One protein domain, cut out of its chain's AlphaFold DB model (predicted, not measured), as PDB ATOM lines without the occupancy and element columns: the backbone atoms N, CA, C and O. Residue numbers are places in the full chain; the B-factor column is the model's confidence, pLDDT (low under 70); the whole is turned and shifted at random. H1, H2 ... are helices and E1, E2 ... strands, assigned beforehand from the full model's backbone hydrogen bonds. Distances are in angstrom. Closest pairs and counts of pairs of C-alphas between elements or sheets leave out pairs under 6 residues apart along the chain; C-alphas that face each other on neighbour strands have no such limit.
ATOM      1  N   ARG A 130     -25.590 -12.754  19.320       88.44
ATOM      2  CA  ARG A 130     -25.388 -11.598  20.196       88.44
ATOM      3  C   ARG A 130     -23.902 -11.346  20.420       88.44
ATOM      4  O   ARG A 130     -23.118 -12.280  20.594       88.44
ATOM      5  N   GLN A 131     -23.561 -10.067  20.572       89.75
ATOM      6  CA  GLN A 131     -22.206  -9.573  20.816       89.75
ATOM      7  C   GLN A 131     -21.460 -10.403  21.879       89.75
ATOM      8  O   GLN A 131     -20.298 -10.751  21.677       89.75
ATOM      9  N   LYS A 132     -22.103 -10.733  23.015       91.62
ATOM     10  CA  LYS A 132     -21.494 -11.550  24.086       91.62
ATOM     11  C   LYS A 132     -21.044 -12.919  23.570       91.62
ATOM     12  O   LYS A 132     -19.889 -13.278  23.773       91.62
ATOM     13  N   ASN A 133     -21.941 -13.645  22.908       91.44
ATOM     14  CA  ASN A 133     -21.683 -15.002  22.432       91.44
ATOM     15  C   ASN A 133     -20.567 -14.990  21.394       91.44
ATOM     16  O   ASN A 133     -19.624 -15.762  21.506       91.44
ATOM     17  N   LEU A 134     -20.618 -14.032  20.467       91.62
ATOM     18  CA  LEU A 134     -19.611 -13.865  19.430       91.62
ATOM     19  C   LEU A 134     -18.206 -13.598  20.004       91.62
ATOM     20  O   LEU A 134     -17.242 -14.236  19.596       91.62
ATOM     21  N   ARG A 135     -18.085 -12.702  20.997       90.38
ATOM     22  CA  ARG A 135     -16.791 -12.384  21.641       90.38
ATOM     23  C   ARG A 135     -16.210 -13.535  22.462       90.38
ATOM     24  O   ARG A 135     -15.032 -13.487  22.805       90.38
ATOM     25  N   GLN A 136     -17.037 -14.503  22.842       92.19
ATOM     26  CA  GLN A 136     -16.661 -15.623  23.702       92.19
ATOM     27  C   GLN A 136     -16.542 -16.946  22.938       92.19
ATOM     28  O   GLN A 136     -16.267 -17.964  23.575       92.19
ATOM     29  N   LEU A 137     -16.728 -16.935  21.613       91.75
ATOM     30  CA  LEU A 137     -16.505 -18.104  20.772       91.75
ATOM     31  C   LEU A 137     -15.054 -18.570  20.893       91.75
ATOM     32  O   LEU A 137     -14.110 -17.804  20.690       91.75
ATOM     33  N   LEU A 138     -14.900 -19.844  21.227       92.38
ATOM     34  CA  LEU A 138     -13.633 -20.550  21.157       92.38
ATOM     35  C   LEU A 138     -13.349 -20.944  19.706       92.38
ATOM     36  O   LEU A 138     -14.259 -21.015  18.881       92.38
ATOM     37  N   VAL A 139     -12.084 -21.207  19.392       89.19
ATOM     38  CA  VAL A 139     -11.670 -21.709  18.079       89.19
ATOM     39  C   VAL A 139     -10.856 -22.972  18.298       89.19
ATOM     40  O   VAL A 139      -9.789 -22.911  18.910       89.19
ATOM     41  N   CYS A 140     -11.354 -24.096  17.794       88.00
ATOM     42  CA  CYS A 140     -10.621 -25.350  17.733       88.00
ATOM     43  C   CYS A 140      -9.929 -25.454  16.364       88.00
ATOM     44  O   CYS A 140     -10.612 -25.465  15.336       88.00
ATOM     45  N   PRO A 141      -8.585 -25.490  16.304       83.38
ATOM     46  CA  PRO A 141      -7.877 -25.666  15.045       83.38
ATOM     47  C   PRO A 141      -8.256 -26.987  14.370       83.38
ATOM     48  O   PRO A 141      -8.471 -28.004  15.026       83.38
ATOM     49  N   ARG A 142      -8.272 -26.997  13.035       82.19
ATOM     50  CA  ARG A 142      -8.508 -28.228  12.276       82.19
ATOM     51  C   ARG A 142      -7.458 -29.285  12.650       82.19
ATOM     52  O   ARG A 142      -6.275 -28.968  12.756       82.19
ATOM     53  N   GLY A 143      -7.902 -30.525  12.849       82.69
ATOM     54  CA  GLY A 143      -7.053 -31.639  13.283       82.69
ATOM     55  C   GLY A 143      -6.871 -31.756  14.799       82.69
ATOM     56  O   GLY A 143      -6.216 -32.690  15.247       82.69
ATOM     57  N   HIS A 144      -7.442 -30.844  15.592       84.69
ATOM     58  CA  HIS A 144      -7.528 -30.999  17.044       84.69
ATOM     59  C   HIS A 144      -8.897 -31.542  17.447       84.69
ATOM     60  O   HIS A 144      -9.899 -31.316  16.766       84.69
ATOM     61  N   PHE A 145      -8.941 -32.234  18.586       88.88
ATOM     62  CA  PHE A 145     -10.202 -32.676  19.164       88.88
ATOM     63  C   PHE A 145     -10.982 -31.470  19.709       88.88
ATOM     64  O   PHE A 145     -10.431 -30.706  20.507       88.88
ATOM     65  N   PRO A 146     -12.243 -31.274  19.287       91.81
ATOM     66  CA  PRO A 146     -13.070 -30.183  19.778       91.81
ATOM     67  C   PRO A 146     -13.422 -30.343  21.255       91.81
ATOM     68  O   PRO A 146     -13.389 -31.441  21.821       91.81
ATOM     69  N   THR A 147     -13.799 -29.231  21.881       92.50
ATOM     70  CA  THR A 147     -14.271 -29.241  23.262       92.50
ATOM     71  C   THR A 147     -15.593 -30.010  23.343       92.50
ATOM     72  O   THR A 147     -16.483 -29.828  22.509       92.50
ATOM     73  N   SER A 148     -15.744 -30.875  24.351       92.81
ATOM     74  CA  SER A 148     -16.990 -31.624  24.541       92.81
ATOM     75  C   SER A 148     -18.170 -30.686  24.809       92.81
ATOM     76  O   SER A 148     -18.025 -29.661  25.480       92.81
ATOM     77  N   GLU A 149     -19.359 -31.049  24.320       91.12
ATOM     78  CA  GLU A 149     -20.564 -30.215  24.462       91.12
ATOM     79  C   GLU A 149     -20.897 -29.930  25.928       91.12
ATOM     80  O   GLU A 149     -21.140 -28.780  26.279       91.12
ATOM     81  N   ARG A 150     -20.756 -30.927  26.809       92.75
ATOM     82  CA  ARG A 150     -20.931 -30.756  28.259       92.75
ATOM     83  C   ARG A 150     -20.000 -29.691  28.848       92.75
ATOM     84  O   ARG A 150     -20.416 -28.863  29.648       92.75
ATOM     85  N   ARG A 151     -18.732 -29.662  28.426       94.50
ATOM     86  CA  ARG A 151     -17.781 -28.649  28.903       94.50
ATOM     87  C   ARG A 151     -18.108 -27.261  28.347       94.50
ATOM     88  O   ARG A 151     -17.936 -26.266  29.047       94.50
ATOM     89  N   LEU A 152     -18.589 -27.180  27.106       94.31
ATOM     90  CA  LEU A 152     -19.075 -25.927  26.521       94.31
ATOM     91  C   LEU A 152     -20.323 -25.407  27.250       94.31
ATOM     92  O   LEU A 152     -20.432 -24.197  27.467       94.31
ATOM     93  N   GLU A 153     -21.219 -26.300  27.673       93.31
ATOM     94  CA  GLU A 153     -22.385 -25.990  28.507       93.31
ATOM     95  C   GLU A 153     -21.977 -25.440  29.873       93.31
ATOM     96  O   GLU A 153     -22.494 -24.393  30.274       93.31
ATOM     97  N   ASP A 154     -21.023 -26.082  30.553       94.38
ATOM     98  CA  ASP A 154     -20.498 -25.620  31.846       94.38
ATOM     99  C   ASP A 154     -19.877 -24.220  31.722       94.38
ATOM    100  O   ASP A 154     -20.100 -23.330  32.548       94.38
ATOM    101  N   MET A 155     -19.131 -23.989  30.637       94.69
ATOM    102  CA  MET A 155     -18.501 -22.701  30.343       94.69
ATOM    103  C   MET A 155     -19.486 -21.650  29.810       94.69
ATOM    104  O   MET A 155     -19.149 -20.460  29.802       94.69
ATOM    105  N   LYS A 156     -20.672 -22.067  29.350       93.44
ATOM    106  CA  LYS A 156     -21.662 -21.248  28.627       93.44
ATOM    107  C   LYS A 156     -21.046 -20.513  27.432       93.44
ATOM    108  O   LYS A 156     -21.259 -19.310  27.254       93.44
ATOM    109  N   ARG A 157     -20.243 -21.223  26.632       95.06
ATOM    110  CA  ARG A 157     -19.551 -20.688  25.444       95.06
ATOM    111  C   ARG A 157     -19.757 -21.589  24.240       95.06
ATOM    112  O   ARG A 157     -19.940 -22.787  24.391       95.06
ATOM    113  N   GLY A 158     -19.703 -20.999  23.052       94.69
ATOM    114  CA  GLY A 158     -19.649 -21.756  21.807       94.69
ATOM    115  C   GLY A 158     -18.225 -21.964  21.306       94.69
ATOM    116  O   GLY A 158     -17.280 -21.348  21.804       94.69
ATOM    117  N   GLU A 159     -18.092 -22.795  20.283       94.56
ATOM    118  CA  GLU A 159     -16.832 -23.136  19.636       94.56
ATOM    119  C   GLU A 159     -17.006 -23.164  18.112       94.56
ATOM    120  O   GLU A 159     -18.002 -23.667  17.593       94.56
ATOM    121  N   ILE A 160     -16.022 -22.612  17.404       92.31
ATOM    122  CA  ILE A 160     -15.823 -22.799  15.968       92.31
ATOM    123  C   ILE A 160     -14.895 -24.000  15.798       92.31
ATOM    124  O   ILE A 160     -13.777 -23.988  16.319       92.31
ATOM    125  N   ARG A 161     -15.343 -25.024  15.079       90.69
ATOM    126  CA  ARG A 161     -14.623 -26.295  14.918       90.69
ATOM    127  C   ARG A 161     -14.851 -26.889  13.534       90.69
ATOM    128  O   ARG A 161     -15.746 -26.466  12.815       90.69
ATOM    129  N   TRP A 162     -14.020 -27.840  13.131       88.75
ATOM    130  CA  TRP A 162     -14.190 -28.537  11.857       88.75
ATOM    131  C   TRP A 162     -15.177 -29.704  12.016       88.75
ATOM    132  O   TRP A 162     -15.005 -30.520  12.917       88.75
ATOM    133  N   SER A 163     -16.195 -29.778  11.154       86.62
ATOM    134  CA  SER A 163     -17.106 -30.921  11.030       86.62
ATOM    135  C   SER A 163     -16.615 -31.828   9.906       86.62
ATOM    136  O   SER A 163     -16.623 -31.439   8.736       86.62
ATOM    137  N   ASP A 164     -16.207 -33.052  10.243       86.25
ATOM    138  CA  ASP A 164     -15.836 -34.056   9.236       86.25
ATOM    139  C   ASP A 164     -17.051 -34.562   8.452       86.25
ATOM    140  O   ASP A 164     -16.936 -34.877   7.267       86.25
ATOM    141  N   ARG A 165     -18.228 -34.575   9.093       87.50
ATOM    142  CA  ARG A 165     -19.497 -34.969   8.471       87.50
ATOM    143  C   ARG A 165     -19.886 -34.008   7.351       87.50
ATOM    144  O   ARG A 165     -20.189 -34.451   6.248       87.50
ATOM    145  N   ASP A 166     -19.854 -32.711   7.641       85.69
ATOM    146  CA  ASP A 166     -20.303 -31.669   6.711       85.69
ATOM    147  C   ASP A 166     -19.148 -31.092   5.877       85.69
ATOM    148  O   ASP A 166     -19.354 -30.205   5.050       85.69
ATOM    149  N   ARG A 167     -17.922 -31.598   6.091       85.62
ATOM    150  CA  ARG A 167     -16.675 -31.172   5.432       85.62
ATOM    151  C   ARG A 167     -16.480 -29.652   5.460       85.62
ATOM    152  O   ARG A 167     -16.043 -29.054   4.477       85.62
ATOM    153  N   GLY A 168     -16.784 -29.031   6.597       85.75
ATOM    154  CA  GLY A 168     -16.799 -27.580   6.735       85.75
ATOM    155  C   GLY A 168     -16.549 -27.108   8.161       85.75
ATOM    156  O   GLY A 168     -16.583 -27.881   9.116       85.75
ATOM    157  N   TRP A 169     -16.289 -25.812   8.309       88.38
ATOM    158  CA  TRP A 169     -16.229 -25.185   9.625       88.38
ATOM    159  C   TRP A 169     -17.639 -25.050  10.181       88.38
ATOM    160  O   TRP A 169     -18.474 -24.407   9.563       88.38
ATOM    161  N   GLU A 170     -17.903 -25.613  11.349       91.31
ATOM    162  CA  GLU A 170     -19.158 -25.446  12.067       91.31
ATOM    163  C   GLU A 170     -18.988 -24.551  13.295       91.31
ATOM    164  O   GLU A 170     -17.942 -24.529  13.951       91.31
ATOM    165  N   VAL A 171     -20.042 -23.807  13.615       93.81
ATOM    166  CA  VAL A 171     -20.190 -23.098  14.884       93.81
ATOM    167  C   VAL A 171     -21.201 -23.851  15.722       93.81
ATOM    168  O   VAL A 171     -22.370 -23.940  15.344       93.81
ATOM    169  N   LEU A 172     -20.756 -24.351  16.871       94.12
ATOM    170  CA  LEU A 172     -21.619 -24.953  17.876       94.12
ATOM    171  C   LEU A 172     -21.732 -24.018  19.078       94.12
ATOM    172  O   LEU A 172     -20.723 -23.600  19.645       94.12
ATOM    173  N   VAL A 173     -22.955 -23.714  19.503       93.56
ATOM    174  CA  VAL A 173     -23.223 -22.967  20.737       93.56
ATOM    175  C   VAL A 173     -24.275 -23.721  21.554       93.56
ATOM    176  O   VAL A 173     -25.380 -23.933  21.052       93.56
ATOM    177  N   PRO A 174     -23.984 -24.115  22.804       93.00
ATOM    178  CA  PRO A 174     -24.968 -24.793  23.636       93.00
ATOM    179  C   PRO A 174     -26.144 -23.865  23.953       93.00
ATOM    180  O   PRO A 174     -25.978 -22.648  24.090       93.00
ATOM    181  N   ALA A 175     -27.343 -24.436  24.094       90.44
ATOM    182  CA  ALA A 175     -28.568 -23.664  24.311       90.44
ATOM    183  C   ALA A 175     -28.455 -22.746  25.541       90.44
ATOM    184  O   ALA A 175     -28.791 -21.562  25.476       90.44
ATOM    185  N   ASN A 176     -27.892 -23.267  26.637       89.94
ATOM    186  CA  ASN A 176     -27.735 -22.567  27.914       89.94
ATOM    187  C   ASN A 176     -26.764 -21.362  27.875       89.94
ATOM    188  O   ASN A 176     -26.732 -20.568  28.821       89.94
ATOM    189  N   ALA A 177     -25.990 -21.194  26.793       90.12
ATOM    190  CA  ALA A 177     -25.164 -20.009  26.574       90.12
ATOM    191  C   ALA A 177     -26.004 -18.801  26.132       90.12
ATOM    192  O   ALA A 177     -25.609 -17.647  26.342       90.12
ATOM    193  N   PHE A 178     -27.187 -19.030  25.555       88.56
ATOM    194  CA  PHE A 178     -28.107 -17.963  25.190       88.56
ATOM    195  C   PHE A 178     -28.927 -17.506  26.400       88.56
ATOM    196  O   PHE A 178     -29.533 -18.297  27.113       88.56
ATOM    197  N   LYS A 179     -29.058 -16.184  26.577       83.19
ATOM    198  CA  LYS A 179     -29.973 -15.595  27.580       83.19
ATOM    199  C   LYS A 179     -31.432 -16.054  27.387       83.19
ATOM    200  O   LYS A 179     -32.196 -16.056  28.339       83.19
ATOM    201  N   ASN A 180     -31.797 -16.452  26.166       75.88
ATOM    202  CA  ASN A 180     -33.143 -16.890  25.802       75.88
ATOM    203  C   ASN A 180     -33.200 -18.415  25.583       75.88
ATOM    204  O   ASN A 180     -33.982 -18.871  24.755       75.88
ATOM    205  N   ALA A 181     -32.364 -19.193  26.282       76.75
ATOM    206  CA  ALA A 181     -32.286 -20.652  26.139       76.75
ATOM    207  C   ALA A 181     -33.657 -21.349  26.236       76.75
ATOM    208  O   ALA A 181     -33.922 -22.286  25.495       76.75
ATOM    209  N   ASN A 182     -34.538 -20.827  27.099       72.12
ATOM    210  CA  ASN A 182     -35.872 -21.378  27.357       72.12
ATOM    211  C   ASN A 182     -36.955 -20.837  26.406       72.12
ATOM    212  O   ASN A 182     -38.132 -21.129  26.589       72.12
ATOM    213  N   SER A 183     -36.593 -19.998  25.430       71.06
ATOM    214  CA  SER A 183     -37.557 -19.538  24.427       71.06
ATOM    215  C   SER A 183     -37.874 -20.654  23.432       71.06
ATOM    216  O   SER A 183     -37.011 -21.471  23.100       71.06
ATOM    217  N   SER A 184     -39.103 -20.649  22.913       66.88
ATOM    218  CA  SER A 184     -39.582 -21.610  21.911       66.88
ATOM    219  C   SER A 184     -38.695 -21.684  20.663       66.88
ATOM    220  O   SER A 184     -38.638 -22.729  20.027       66.88
ATOM    221  N   PHE A 185     -37.953 -20.614  20.353       64.31
ATOM    222  CA  PHE A 185     -37.039 -20.541  19.213       64.31
ATOM    223  C   PHE A 185     -35.915 -21.588  19.253       64.31
ATOM    224  O   PHE A 185     -35.539 -22.119  18.213       64.31
ATOM    225  N   PHE A 186     -35.370 -21.900  20.434       61.47
ATOM    226  CA  PHE A 186     -34.252 -22.847  20.546       61.47
ATOM    227  C   PHE A 186     -34.700 -24.267  20.889       61.47
ATOM    228  O   PHE A 186     -33.952 -25.208  20.637       61.47
ATOM    229  N   GLY A 187     -35.890 -24.446  21.478       64.06
ATOM    230  CA  GLY A 187     -36.384 -25.764  21.895       64.06
ATOM    231  C   GLY A 187     -35.377 -26.541  22.756       64.06
ATOM    232  O   GLY A 187     -35.288 -27.761  22.640       64.06
ATOM    233  N   SER A 188     -34.555 -25.827  23.537       71.31
ATOM    234  CA  SER A 188     -33.429 -26.361  24.317       71.31
ATOM    235  C   SER A 188     -32.346 -27.101  23.511       71.31
ATOM    236  O   SER A 188     -31.509 -27.783  24.097       71.31
ATOM    237  N   LYS A 189     -32.315 -26.962  22.179       85.50
ATOM    238  CA  LYS A 189     -31.301 -27.574  21.309       85.50
ATOM    239  C   LYS A 189     -30.090 -26.653  21.126       85.50
ATOM    240  O   LYS A 189     -30.245 -25.428  21.095       85.50
ATOM    241  N   PRO A 190     -28.877 -27.215  20.978       88.44
ATOM    242  CA  PRO A 190     -27.702 -26.420  20.660       88.44
ATOM    243  C   PRO A 190     -27.859 -25.768  19.283       88.44
ATOM    244  O   PRO A 190     -28.352 -26.381  18.334       88.44
ATOM    245  N   PHE A 191     -27.391 -24.531  19.166       90.62
ATOM    246  CA  PHE A 191     -27.243 -23.870  17.878       90.62
ATOM    247  C   PHE A 191     -26.077 -24.515  17.131       90.62
ATOM    248  O   PHE A 191     -24.968 -24.597  17.666       90.62
ATOM    249  N   ARG A 192     -26.329 -24.955  15.898       91.44
ATOM    250  CA  ARG A 192     -25.315 -25.489  14.991       91.44
ATOM    251  C   ARG A 192     -25.498 -24.867  13.621       91.44
ATOM    252  O   ARG A 192     -26.596 -24.912  13.073       91.44
ATOM    253  N   LEU A 193     -24.425 -24.310  13.074       91.69
ATOM    254  CA  LEU A 193     -24.411 -23.800  11.710       91.69
ATOM    255  C   LEU A 193     -23.067 -24.105  11.061       91.69
ATOM    256  O   LEU A 193     -22.024 -23.734  11.601       91.69
ATOM    257  N   VAL A 194     -23.098 -24.738   9.891       90.00
ATOM    258  CA  VAL A 194     -21.921 -24.859   9.031       90.00
ATOM    259  C   VAL A 194     -21.709 -23.513   8.345       90.00
ATOM    260  O   VAL A 194     -22.604 -22.983   7.688       90.00
ATOM    261  N   LEU A 195     -20.534 -22.931   8.547       86.75
ATOM    262  CA  LEU A 195     -20.130 -21.692   7.913       86.75
ATOM    263  C   LEU A 195     -19.966 -21.937   6.407       86.75
ATOM    264  O   LEU A 195     -19.246 -22.864   6.022       86.75
ATOM    265  N   PRO A 196     -20.559 -21.085   5.553       81.19
ATOM    266  CA  PRO A 196     -20.169 -21.026   4.152       81.19
ATOM    267  C   PRO A 196     -18.695 -20.611   4.028       81.19
ATOM    268  O   PRO A 196     -18.037 -20.279   5.022       81.19
ATOM    269  N   ASP A 197     -18.165 -20.551   2.807       72.50
ATOM    270  CA  ASP A 197     -16.888 -19.869   2.582       72.50
ATOM    271  C   ASP A 197     -17.058 -18.354   2.783       72.50
ATOM    272  O   ASP A 197     -17.255 -17.567   1.857       72.50
ATOM    273  N   LEU A 198     -17.070 -17.938   4.049       62.56
ATOM    274  CA  LEU A 198     -17.350 -16.562   4.431       62.56
ATOM    275  C   LEU A 198     -16.144 -15.658   4.255       62.56
ATOM    276  O   LEU A 198     -16.297 -14.445   4.347       62.56
ATOM    277  N   PHE A 199     -14.951 -16.200   4.048       62.47
ATOM    278  CA  PHE A 199     -13.723 -15.455   4.308       62.47
ATOM    279  C   PHE A 199     -12.952 -15.102   3.039       62.47
ATOM    280  O   PHE A 199     -12.040 -14.276   3.104       62.47
TER     281      PHE A 199
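Overview. This is residues 130 to 199 of the 240 residues of an uncharacterized protein of Sinorhizobium fredii (strain NBRC 101917 / NGR234) (UniProt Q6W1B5). With little regular structure, the domain is a small twisted sheet of three strands with long loops round it; H2 grazes one end of the sheet, and H1 lies off it. Residues 138 to 139 pair parallel with residues 159 to 160 of E1. The 70 printed residues run H1, H2, E1, E2, E3, mixed, with 27 in named elements; the sheet, E1, E2, E3, is antiparallel. The whole is compact, radius of gyration of the C-alphas 12.0 A, spanning 33 by 23 by 23 A.

Along the chain. E1 is residues 159 to 163, 11.6 A; E2, 168 to 173, 16.1 A; E3, 191 to 194, 10.4 A, ending at C-alpha 194 (-21.921, -24.859, 9.031). H2 is residues 149 to 155, 9.8 A; H1, 131 to 135, 6.2 A, begins at C-alpha 131 (-22.206, -9.573, 20.816).

Arrangement. The strands form a meander, each the antiparallel neighbour of the one before. In hairpin E1 and E2, N 161 and O 170 are 2.9 A apart; in hairpin E2 and E3, N 171 and O 193, 2.8 A. H2 only grazes the sheet; its Leu 152 and Val 173 of E2 have the closest C-alphas, 7.7 A. Every O i to N i+4 pair in H1 and H2 is within hydrogen-bond range.

Size, cuts and confidence. The printed part has no cut. The links H1 to H2 and E2 to E3 are long. Residues 184 to 187 and 198 to 199 have pLDDT under 70.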